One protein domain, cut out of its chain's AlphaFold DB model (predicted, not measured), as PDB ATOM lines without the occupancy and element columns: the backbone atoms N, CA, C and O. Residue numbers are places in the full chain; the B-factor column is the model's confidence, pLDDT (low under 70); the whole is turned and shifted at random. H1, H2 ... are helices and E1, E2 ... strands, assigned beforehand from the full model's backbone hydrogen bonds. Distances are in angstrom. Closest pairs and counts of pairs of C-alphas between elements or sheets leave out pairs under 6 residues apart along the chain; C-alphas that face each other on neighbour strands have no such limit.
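Overview. This is residues 3 to 83 of the 83 residues of an uncharacterized protein of delta proteobacterium NaphS2 (UniProt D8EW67). A strongly twisted sheet of six strands is curled like part of a barrel, and the helix H1 packs across one face of its E4, E5 and E6 part. E3, E4, E5 and E6 fold back and forth side by side, while the hairpin of E1 and E2 continues the sheet beyond E6, with E1 beside E6. The printed part has 81 residues with six named strands and then one named helix, E1 E2 E3 E4 E5 E6 H1, a mixed class of helices and strands. The sheet's order is E2 E1 E6 E5 E4 E3, mixed, with E1 and E6 parallel. The whole is compact and rounded, with a radius of gyration of the C-alphas of 11.5 A and spans of 31 by 26 by 24 A.

Along the chain. E1, residues 3 to 8, begins at C-alpha 3 (-19.546, 21.210, 88.106) and is 14.6 A long from first to last C-alpha. E2, residues 13 to 19, measures 17.1 A. E3 is short, residues 26 to 28. E4, residues 37 to 43, measures 16.5 A, and E5, residues 46 to 51, 16.1 A. E6 holds residues 58 to 61. H1, residues 72 to 82, measures 16.0 A and ends at C-alpha 82 (-2.879, 31.324, 102.849).

Arrangement. E1 and E2 form an antiparallel hairpin, with N 6 and O 15 at 2.9 A. E1 is the parallel neighbour of E6 at 59 degrees, with N 59 and O 7 at 2.8 A. E3, E4, E5 and E6 form a meander, each strand the antiparallel neighbour of the one before. N 49 and O 58 are 2.8 A apart between E5 and E6, N 48 and O 41 2.8 A between E4 and E5, and N 27 and O 40 2.8 A between E3 and E4. The edge strands E2 and E3 are apart. H1 is on the sheet at a height of 9.1 A, making two layers, helix on one face of a sheet. It runs across the strands, at 77 degrees to E4 on the local plane. The closest C-alphas of E4 and H1, Ile 37 and Gln 72, are 6.4 A apart; those of E5 and H1, Val 49 and Ala 75, 7.0 A. E6 and H1 are near each other, with 6 pairs of C-alphas within 10 A. In H1, 6 of 7 O i to N i+4 pairs are within hydrogen-bond range.

Size, cuts and confidence. The C-alphas of Lys 11 and Glu 33, the two farthest apart, are 33.0 A from each other. The printed part has no cut and no long link. The mean pLDDT of the printed part is 92.3; residues 32 to 35, 54 and 83 are under 70.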
ATOM      1  N   GLU A   3     -20.599  20.233  88.379       95.12
ATOM      2  CA  GLU A   3     -19.546  21.210  88.106       95.12
ATOM      3  C   GLU A   3     -19.566  22.295  89.183       95.12
ATOM      4  O   GLU A   3     -20.608  22.899  89.446       95.12
ATOM      5  N   ILE A   4     -18.422  22.524  89.823       95.31
ATOM      6  CA  ILE A   4     -18.239  23.580  90.820       95.31
ATOM      7  C   ILE A   4     -16.993  24.395  90.486       95.31
ATOM      8  O   ILE A   4     -15.994  23.851  90.018       95.31
ATOM      9  N   THR A   5     -17.038  25.696  90.756       96.62
ATOM     10  CA  THR A   5     -15.856  26.560  90.693       96.62
ATOM     11  C   THR A   5     -15.151  26.524  92.039       96.62
ATOM     12  O   THR A   5     -15.790  26.768  93.059       96.62
ATOM     13  N   ILE A   6     -13.850  26.253  92.036       97.19
ATOM     14  CA  ILE A   6     -12.987  26.299  93.219       97.19
ATOM     15  C   ILE A   6     -11.836  27.273  92.990       97.19
ATOM     16  O   ILE A   6     -11.426  27.482  91.848       97.19
ATOM     17  N   TYR A   7     -11.264  27.818  94.060       96.62
ATOM     18  CA  TYR A   7      -9.941  28.435  94.005       96.62
ATOM     19  C   TYR A   7      -8.877  27.401  94.347       96.62
ATOM     20  O   TYR A   7      -8.830  26.897  95.466       96.62
ATOM     21  N   ASN A   8      -8.024  27.072  93.381       96.44
ATOM     22  CA  ASN A   8      -6.928  26.141  93.590       96.44
ATOM     23  C   ASN A   8      -5.670  26.890  94.031       96.44
ATOM     24  O   ASN A   8      -5.013  27.527  93.204       96.44
ATOM     25  N   THR A   9      -5.308  26.763  95.310       95.19
ATOM     26  CA  THR A   9      -4.105  27.399  95.875       95.19
ATOM     27  C   THR A   9      -2.816  26.867  95.248       95.19
ATOM     28  O   THR A   9      -1.897  27.644  95.008       95.19
ATOM     29  N   LEU A  10      -2.776  25.587  94.853       92.88
ATOM     30  CA  LEU A  10      -1.623  24.971  94.181       92.88
ATOM     31  C   LEU A  10      -1.356  25.576  92.796       92.88
ATOM     32  O   LEU A  10      -0.231  25.534  92.302       92.88
ATOM     33  N   LYS A  11      -2.393  26.120  92.148       95.38
ATOM     34  CA  LYS A  11      -2.297  26.766  90.827       95.38
ATOM     35  C   LYS A  11      -2.449  28.289  90.883       95.38
ATOM     36  O   LYS A  11      -2.313  28.936  89.847       95.38
ATOM     37  N   GLY A  12      -2.790  28.849  92.043       95.00
ATOM     38  CA  GLY A  12      -3.068  30.272  92.236       95.00
ATOM     39  C   GLY A  12      -4.234  30.820  91.402       95.00
ATOM     40  O   GLY A  12      -4.208  31.994  91.034       95.00
ATOM     41  N   ARG A  13      -5.238  30.004  91.040       95.81
ATOM     42  CA  ARG A  13      -6.347  30.434  90.160       95.81
ATOM     43  C   ARG A  13      -7.670  29.725  90.440       95.81
ATOM     44  O   ARG A  13      -7.689  28.627  90.989       95.81
ATOM     45  N   LEU A  14      -8.760  30.327  89.963       97.12
ATOM     46  CA  LEU A  14     -10.060  29.664  89.885       97.12
ATOM     47  C   LEU A  14     -10.065  28.595  88.785       97.12
ATOM     48  O   LEU A  14      -9.527  28.812  87.697       97.12
ATOM     49  N   GLU A  15     -10.700  27.459  89.052       97.06
ATOM     50  CA  GLU A  15     -10.979  26.431  88.050       97.06
ATOM     51  C   GLU A  15     -12.329  25.749  88.294       97.06
ATOM     52  O   GLU A  15     -12.769  25.601  89.434       97.06
ATOM     53  N   THR A  16     -12.983  25.335  87.208       97.00
ATOM     54  CA  THR A  16     -14.204  24.527  87.263       97.00
ATOM     55  C   THR A  16     -13.827  23.055  87.262       97.00
ATOM     56  O   THR A  16     -13.117  22.592  86.368       97.00
ATOM     57  N   VAL A  17     -14.308  22.318  88.257       96.06
ATOM     58  CA  VAL A  17     -14.031  20.891  88.444       96.06
ATOM     59  C   VAL A  17     -15.327  20.105  88.576       96.06
ATOM     60  O   VAL A  17     -16.331  20.614  89.075       96.06
ATOM     61  N   SER A  18     -15.295  18.843  88.154       96.56
ATOM     62  CA  SER A  18     -16.389  17.904  88.391       96.56
ATOM     63  C   SER A  18     -16.197  17.252  89.759       96.56
ATOM     64  O   SER A  18     -15.282  16.446  89.943       96.56
ATOM     65  N   PHE A  19     -17.023  17.630  90.732       96.06
ATOM     66  CA  PHE A  19     -16.949  17.149  92.110       96.06
ATOM     67  C   PHE A  19     -18.338  17.033  92.741       96.06
ATOM     68  O   PHE A  19     -19.291  17.705  92.350       96.06
ATOM     69  N   GLU A  20     -18.469  16.157  93.730       96.12
ATOM     70  CA  GLU A  20     -19.696  16.009  94.500       96.12
ATOM     71  C   GLU A  20     -19.366  15.860  95.979       96.12
ATOM     72  O   GLU A  20     -18.583  14.996  96.377       96.12
ATOM     73  N   PHE A  21     -19.981  16.724  96.780       95.88
ATOM     74  CA  PHE A  21     -19.945  16.628  98.230       95.88
ATOM     75  C   PHE A  21     -20.893  15.510  98.662       95.88
ATOM     76  O   PHE A  21     -22.063  15.503  98.276       95.88
ATOM     77  N   THR A  22     -20.372  14.566  99.436       96.56
ATOM     78  CA  THR A  22     -21.087  13.397  99.959       96.56
ATOM     79  C   THR A  22     -20.777  13.240 101.441       96.56
ATOM     80  O   THR A  22     -19.748  13.723 101.909       96.56
ATOM     81  N   ASP A  23     -21.608  12.513 102.180       95.62
ATOM     82  CA  ASP A  23     -21.382  12.303 103.619       95.62
ATOM     83  C   ASP A  23     -20.096  11.514 103.922       95.62
ATOM     84  O   ASP A  23     -19.526  11.625 105.005       95.62
ATOM     85  N   GLU A  24     -19.591  10.750 102.952       95.81
ATOM     86  CA  GLU A  24     -18.322  10.034 103.072       95.81
ATOM     87  C   GLU A  24     -17.123  10.995 102.995       95.81
ATOM     88  O   GLU A  24     -16.215  10.957 103.834       95.81
ATOM     89  N   ASN A  25     -17.129  11.900 102.012       96.81
ATOM     90  CA  ASN A  25     -16.000  12.788 101.729       96.81
ATOM     91  C   ASN A  25     -16.111  14.177 102.375       96.81
ATOM     92  O   ASN A  25     -15.133  14.916 102.339       96.81
ATOM     93  N   THR A  26     -17.256  14.530 102.969       97.75
ATOM     94  CA  THR A  26     -17.552  15.875 103.485       97.75
ATOM     95  C   THR A  26     -17.855  15.857 104.980       97.75
ATOM     96  O   THR A  26     -18.397  14.900 105.524       97.75
ATOM     97  N   THR A  27     -17.449  16.912 105.676       96.69
ATOM     98  CA  THR A  27     -17.949  17.256 107.009       96.69
ATOM     99  C   THR A  27     -18.707  18.570 106.889       96.69
ATOM    100  O   THR A  27     -18.148  19.560 106.415       96.69
ATOM    101  N   TRP A  28     -19.977  18.539 107.278       94.62
ATOM    102  CA  TRP A  28     -20.912  19.659 107.229       94.62
ATOM    103  C   TRP A  28     -20.985  20.316 108.609       94.62
ATOM    104  O   TRP A  28     -21.012  19.608 109.616       94.62
ATOM    105  N   PHE A  29     -21.000  21.646 108.661       92.00
ATOM    106  CA  PHE A  29     -21.032  22.423 109.905       92.00
ATOM    107  C   PHE A  29     -22.365  23.166 110.079       92.00
ATOM    108  O   PHE A  29     -22.395  24.307 110.530       92.00
ATOM    109  N   ASP A  30     -23.469  22.516 109.703       82.62
ATOM    110  CA  ASP A  30     -24.810  23.118 109.660       82.62
ATOM    111  C   ASP A  30     -25.375  23.496 111.046       82.62
ATOM    112  O   ASP A  30     -26.312  24.283 111.115       82.62
ATOM    113  N   ASP A  31     -24.801  22.971 112.136       75.50
ATOM    114  CA  ASP A  31     -25.318  23.122 113.508       75.50
ATOM    115  C   ASP A  31     -24.544  24.143 114.378       75.50
ATOM    116  O   ASP A  31     -24.816  24.261 115.575       75.50
ATOM    117  N   LEU A  32     -23.547  24.852 113.835       69.00
ATOM    118  CA  LEU A  32     -22.662  25.725 114.625       69.00
ATOM    119  C   LEU A  32     -23.095  27.193 114.557       69.00
ATOM    120  O   LEU A  32     -23.165  27.751 113.475       69.00
ATOM    121  N   GLU A  33     -23.318  27.851 115.702       65.94
ATOM    122  CA  GLU A  33     -23.759  29.262 115.752       65.94
ATOM    123  C   GLU A  33     -22.779  30.237 115.063       65.94
ATOM    124  O   GLU A  33     -23.214  31.206 114.436       65.94
ATOM    125  N   ASP A  34     -21.474  29.943 115.103       68.12
ATOM    126  CA  ASP A  34     -20.413  30.713 114.447       68.12
ATOM    127  C   ASP A  34     -20.070  30.126 113.066       68.12
ATOM    128  O   ASP A  34     -19.074  29.428 112.844       68.12
ATOM    129  N   TYR A  35     -20.938  30.419 112.103       67.62
ATOM    130  CA  TYR A  35     -20.823  29.986 110.713       67.62
ATOM    131  C   TYR A  35     -19.694  30.728 109.974       67.62
ATOM    132  O   TYR A  35     -19.965  31.617 109.167       67.62
ATOM    133  N   TYR A  36     -18.432  30.345 110.179       85.81
ATOM    134  CA  TYR A  36     -17.316  30.795 109.327       85.81
ATOM    135  C   TYR A  36     -17.065  29.841 108.156       85.81
ATOM    136  O   TYR A  36     -16.916  30.264 107.013       85.81
ATOM    137  N   ILE A  37     -17.065  28.534 108.431       92.31
ATOM    138  CA  ILE A  37     -16.882  27.482 107.426       92.31
ATOM    139  C   ILE A  37     -18.153  26.653 107.357       92.31
ATOM    140  O   ILE A  37     -18.595  26.128 108.373       92.31
ATOM    141  N   TYR A  38     -18.711  26.531 106.154       92.94
ATOM    142  CA  TYR A  38     -19.922  25.770 105.866       92.94
ATOM    143  C   TYR A  38     -19.629  24.270 105.820       92.94
ATOM    144  O   TYR A  38     -20.348  23.456 106.397       92.94
ATOM    145  N   ARG A  39     -18.540  23.893 105.143       94.94
ATOM    146  CA  ARG A  39     -18.121  22.496 105.010       94.94
ATOM    147  C   ARG A  39     -16.652  22.367 104.649       94.94
ATOM    148  O   ARG A  39     -16.059  23.269 104.053       94.94
ATOM    149  N   ILE A  40     -16.112  21.191 104.934       97.12
ATOM    150  CA  ILE A  40     -14.812  20.739 104.439       97.12
ATOM    151  C   ILE A  40     -14.954  19.400 103.720       97.12
ATOM    152  O   ILE A  40     -15.747  18.564 104.152       97.12
ATOM    153  N   ALA A  41     -14.189  19.173 102.653       98.00
ATOM    154  CA  ALA A  41     -14.214  17.918 101.904       98.00
ATOM    155  C   ALA A  41     -12.828  17.471 101.439       98.00
ATOM    156  O   ALA A  41     -12.024  18.297 101.013       98.00
ATOM    157  N   ASP A  42     -12.570  16.164 101.476       98.12
ATOM    158  CA  ASP A  42     -11.365  15.587 100.872       98.12
ATOM    159  C   ASP A  42     -11.554  15.499  99.356       98.12
ATOM    160  O   ASP A  42     -12.477  14.835  98.870       98.12
ATOM    161  N   ALA A  43     -10.691  16.169  98.592       96.12
ATOM    162  CA  ALA A  43     -10.761  16.170  97.136       96.12
ATOM    163  C   ALA A  43      -9.408  16.495  96.506       96.12
ATOM    164  O   ALA A  43      -8.644  17.296  97.028       96.12
ATOM    165  N   PHE A  44      -9.134  15.923  95.331       95.38
ATOM    166  CA  PHE A  44      -7.986  16.306  94.495       95.38
ATOM    167  C   PHE A  44      -6.615  16.239  95.199       95.38
ATOM    168  O   PHE A  44      -5.705  16.980  94.838       95.38
ATOM    169  N   GLY A  45      -6.464  15.349  96.188       94.75
ATOM    170  CA  GLY A  45      -5.240  15.241  96.993       94.75
ATOM    171  C   GLY A  45      -5.081  16.345  98.046       94.75
ATOM    172  O   GLY A  45      -3.974  16.574  98.518       94.75
ATOM    173  N   GLY A  46      -6.164  17.037  98.397       96.50
ATOM    174  CA  GLY A  46      -6.167  18.094  99.395       96.50
ATOM    175  C   GLY A  46      -7.525  18.281 100.069       96.50
ATOM    176  O   GLY A  46      -8.421  17.433  99.990       96.50
ATOM    177  N   LEU A  47      -7.664  19.435 100.711       97.81
ATOM    178  CA  LEU A  47      -8.818  19.840 101.493       97.81
ATOM    179  C   LEU A  47      -9.543  20.974 100.773       97.81
ATOM    180  O   LEU A  47      -9.011  22.073 100.629       97.81
ATOM    181  N   LEU A  48     -10.778  20.726 100.350       97.31
ATOM    182  CA  LEU A  48     -11.700  21.792  99.979       97.31
ATOM    183  C   LEU A  48     -12.296  22.385 101.246       97.31
ATOM    184  O   LEU A  48     -12.938  21.674 102.015       97.31
ATOM    185  N   VAL A  49     -12.130  23.688 101.425       96.44
ATOM    186  CA  VAL A  49     -12.753  24.461 102.495       96.44
ATOM    187  C   VAL A  49     -13.738  25.426 101.863       96.44
ATOM    188  O   VAL A  49     -13.358  26.237 101.022       96.44
ATOM    189  N   GLN A  50     -15.010  25.334 102.235       94.69
ATOM    190  CA  GLN A  50     -16.011  26.295 101.800       94.69
ATOM    191  C   GLN A  50     -16.459  27.132 102.987       94.69
ATOM    192  O   GLN A  50     -17.054  26.610 103.930       94.69
ATOM    193  N   GLU A  51     -16.177  28.429 102.913       91.94
ATOM    194  CA  GLU A  51     -16.720  29.425 103.830       91.94
ATOM    195  C   GLU A  51     -18.242  29.532 103.683       91.94
ATOM    196  O   GLU A  51     -18.836  29.078 102.701       91.94
ATOM    197  N   THR A  52     -18.897  30.105 104.681       87.06
ATOM    198  CA  THR A  52     -20.339  30.356 104.618       87.06
ATOM    199  C   THR A  52     -20.684  31.462 103.622       87.06
ATOM    200  O   THR A  52     -19.871  32.312 103.263       87.06
ATOM    201  N   GLY A  53     -21.926  31.432 103.134       81.44
ATOM    202  CA  GLY A  53     -22.383  32.310 102.059       81.44
ATOM    203  C   GLY A  53     -22.109  31.750 100.659       81.44
ATOM    204  O   GLY A  53     -21.897  30.556 100.463       81.44
ATOM    205  N   TYR A  54     -22.178  32.621  99.652       68.50
ATOM    206  CA  TYR A  54     -22.084  32.252  98.231       68.50
ATOM    207  C   TYR A  54     -20.644  32.300  97.692       68.50
ATOM    208  O   TYR A  54     -20.410  32.738  96.564       68.50
ATOM    209  N   THR A  55     -19.665  31.888  98.499       82.88
ATOM    210  CA  THR A  55     -18.255  31.832  98.091       82.88
ATOM    211  C   THR A  55     -17.932  30.503  97.401       82.88
ATOM    212  O   THR A  55     -18.608  29.486  97.586       82.88
ATOM    213  N   TYR A  56     -16.901  30.513  96.554       93.38
ATOM    214  CA  TYR A  56     -16.340  29.287  95.991       93.38
ATOM    215  C   TYR A  56     -15.498  28.557  97.055       93.38
ATOM    216  O   TYR A  56     -14.838  29.217  97.857       93.38
ATOM    217  N   PRO A  57     -15.459  27.211  97.062       96.00
ATOM    218  CA  PRO A  57     -14.523  26.478  97.904       96.00
ATOM    219  C   PRO A  57     -13.064  26.780  97.536       96.00
ATOM    220  O   PRO A  57     -12.722  26.925  96.360       96.00
ATOM    221  N   ILE A  58     -12.194  26.808  98.537       96.69
ATOM    222  CA  ILE A  58     -10.745  26.956  98.400       96.69
ATOM    223  C   ILE A  58     -10.111  25.574  98.575       96.69
ATOM    224  O   ILE A  58     -10.350  24.909  99.578       96.69
ATOM    225  N   LEU A  59      -9.316  25.129  97.601       97.44
ATOM    226  CA  LEU A  59      -8.533  23.898  97.692       97.44
ATOM    227  C   LEU A  59      -7.174  24.200  98.314       97.44
ATOM    228  O   LEU A  59      -6.381  24.927  97.713       97.44
ATOM    229  N   ILE A  60      -6.895  23.589  99.459       96.62
ATOM    230  CA  ILE A  60      -5.598  23.574 100.139       96.62
ATOM    231  C   ILE A  60      -4.946  22.218  99.858       96.62
ATOM    232  O   ILE A  60      -5.544  21.183 100.139       96.62
ATOM    233  N   GLY A  61      -3.760  22.207  99.249       95.31
ATOM    234  CA  GLY A  61      -3.061  20.958  98.929       95.31
ATOM    235  C   GLY A  61      -2.433  20.285 100.147       95.31
ATOM    236  O   GLY A  61      -2.209  20.938 101.162       95.31
ATOM    237  N   ASP A  62      -2.139  18.989 100.013       93.69
ATOM    238  CA  ASP A  62      -1.377  18.187 100.984       93.69
ATOM    239  C   ASP A  62      -1.936  18.211 102.421       93.69
ATOM    240  O   ASP A  62      -1.201  18.071 103.396       93.69
ATOM    241  N   VAL A  63      -3.253  18.394 102.551       96.25
ATOM    242  CA  VAL A  63      -3.994  18.342 103.815       96.25
ATOM    243  C   VAL A  63      -5.321  17.628 103.580       96.25
ATOM    244  O   VAL A  63      -5.986  17.863 102.577       96.25
ATOM    245  N   SER A  64      -5.742  16.796 104.523       97.12
ATOM    246  CA  SER A  64      -7.046  16.130 104.548       97.12
ATOM    247  C   SER A  64      -7.855  16.495 105.793       97.12
ATOM    248  O   SER A  64      -7.336  16.980 106.803       97.12
ATOM    249  N   ARG A  65      -9.160  16.213 105.761       97.00
ATOM    250  CA  ARG A  65     -10.057  16.412 106.905       97.00
ATOM    251  C   ARG A  65      -9.606  15.605 108.116       97.00
ATOM    252  O   ARG A  65      -9.754  16.071 109.238       97.00
ATOM    253  N   SER A  66      -9.111  14.384 107.919       96.75
ATOM    254  CA  SER A  66      -8.692  13.510 109.020       96.75
ATOM    255  C   SER A  66      -7.445  14.040 109.728       96.75
ATOM    256  O   SER A  66      -7.403  14.005 110.956       96.75
ATOM    257  N   GLU A  67      -6.483  14.602 108.993       97.44
ATOM    258  CA  GLU A  67      -5.279  15.228 109.560       97.44
ATOM    259  C   GLU A  67      -5.611  16.429 110.449       97.44
ATOM    260  O   GLU A  67      -5.036  16.596 111.527       97.44
ATOM    261  N   ILE A  68      -6.611  17.224 110.059       96.12
ATOM    262  CA  ILE A  68      -7.111  18.326 110.890       96.12
ATOM    263  C   ILE A  68      -8.185  17.886 111.894       96.12
ATOM    264  O   ILE A  68      -8.826  18.726 112.523       96.12
ATOM    265  N   GLY A  69      -8.415  16.584 112.075       96.38
ATOM    266  CA  GLY A  69      -9.400  16.058 113.027       96.38
ATOM    267  C   GLY A  69     -10.841  16.488 112.740       96.38
ATOM    268  O   GLY A  69     -11.639  16.591 113.665       96.38
ATOM    269  N   LYS A  70     -11.164  16.771 111.474       94.69
ATOM    270  CA  LYS A  70     -12.463  17.270 110.994       94.69
ATOM    271  C   LYS A  70     -12.916  18.559 111.706       94.69
ATOM    272  O   LYS A  70     -14.110  18.806 111.834       94.69
ATOM    273  N   SER A  71     -11.964  19.362 112.186       93.62
ATOM    274  CA  SER A  71     -12.217  20.570 112.978       93.62
ATOM    275  C   SER A  71     -12.460  21.791 112.092       93.62
ATOM    276  O   SER A  71     -11.651  22.108 111.218       93.62
ATOM    277  N   GLN A  72     -13.554  22.507 112.365       93.50
ATOM    278  CA  GLN A  72     -13.851  23.793 111.734       93.50
ATOM    279  C   GLN A  72     -12.781  24.841 112.081       93.50
ATOM    280  O   GLN A  72     -12.289  25.536 111.197       93.50
ATOM    281  N   GLU A  73     -12.369  24.913 113.351       93.19
ATOM    282  CA  GLU A  73     -11.364  25.870 113.832       93.19
ATOM    283  C   GLU A  73     -10.025  25.687 113.115       93.19
ATOM    284  O   GLU A  73      -9.473  26.650 112.587       93.19
ATOM    285  N   LYS A  74      -9.540  24.445 112.995       95.69
ATOM    286  CA  LYS A  74      -8.286  24.163 112.275       95.69
ATOM    287  C   LYS A  74      -8.383  24.471 110.784       95.69
ATOM    288  O   LYS A  74      -7.419  24.952 110.195       95.69
ATOM    289  N   ALA A  75      -9.534  24.226 110.158       95.25
ATOM    290  CA  ALA A  75      -9.746  24.617 108.766       95.25
ATOM    291  C   ALA A  75      -9.693  26.149 108.595       95.25
ATOM    292  O   ALA A  75      -9.122  26.640 107.621       95.25
ATOM    293  N   LEU A  76     -10.219  26.909 109.561       93.38
ATOM    294  CA  LEU A  76     -10.163  28.372 109.563       93.38
ATOM    295  C   LEU A  76      -8.738  28.895 109.790       93.38
ATOM    296  O   LEU A  76      -8.329  29.866 109.156       93.38
ATOM    297  N   GLU A  77      -7.968  28.255 110.669       94.38
ATOM    298  CA  GLU A  77      -6.547  28.562 110.868       94.38
ATOM    299  C   GLU A  77      -5.730  28.355 109.591       94.38
ATOM    300  O   GLU A  77      -4.863  29.174 109.293       94.38
ATOM    301  N   LEU A  78      -6.016  27.292 108.832       94.56
ATOM    302  CA  LEU A  78      -5.361  27.039 107.549       94.56
ATOM    303  C   LEU A  78      -5.687  28.126 106.525       94.56
ATOM    304  O   LEU A  78      -4.767  28.637 105.893       94.56
ATOM    305  N   LEU A  79      -6.960  28.520 106.395       91.94
ATOM    306  CA  LEU A  79      -7.361  29.604 105.492       91.94
ATOM    307  C   LEU A  79      -6.608  30.906 105.799       91.94
ATOM    308  O   LEU A  79      -6.013  31.495 104.902       91.94
ATOM    309  N   LYS A  80      -6.534  31.301 107.074       91.50
ATOM    310  CA  LYS A  80      -5.834  32.523 107.512       91.50
ATOM    311  C   LYS A  80      -4.324  32.526 107.243       91.50
ATOM    312  O   LYS A  80      -3.705  33.578 107.337       91.50
ATOM    313  N   GLN A  81      -3.710  31.371 106.981       90.38
ATOM    314  CA  GLN A  81      -2.281  31.278 106.654       90.38
ATOM    315  C   GLN A  81      -2.000  31.458 105.159       90.38
ATOM    316  O   GLN A  81      -0.858  31.725 104.786       90.38
ATOM    317  N   ILE A  82      -3.015  31.286 104.311       84.75
ATOM    318  CA  ILE A  82      -2.879  31.324 102.849       84.75
ATOM    319  C   ILE A  82      -3.527  32.558 102.206       84.75
ATOM    320  O   ILE A  82      -3.225  32.847 101.047       84.75
ATOM    321  N   THR A  83      -4.395  33.268 102.932       66.69
ATOM    322  CA  THR A  83      -5.014  34.549 102.537       66.69
ATOM    323  C   THR A  83      -4.436  35.705 103.333       66.69
ATOM    324  O   THR A  83      -4.078  36.727 102.708       66.69
TER     325      THR A  83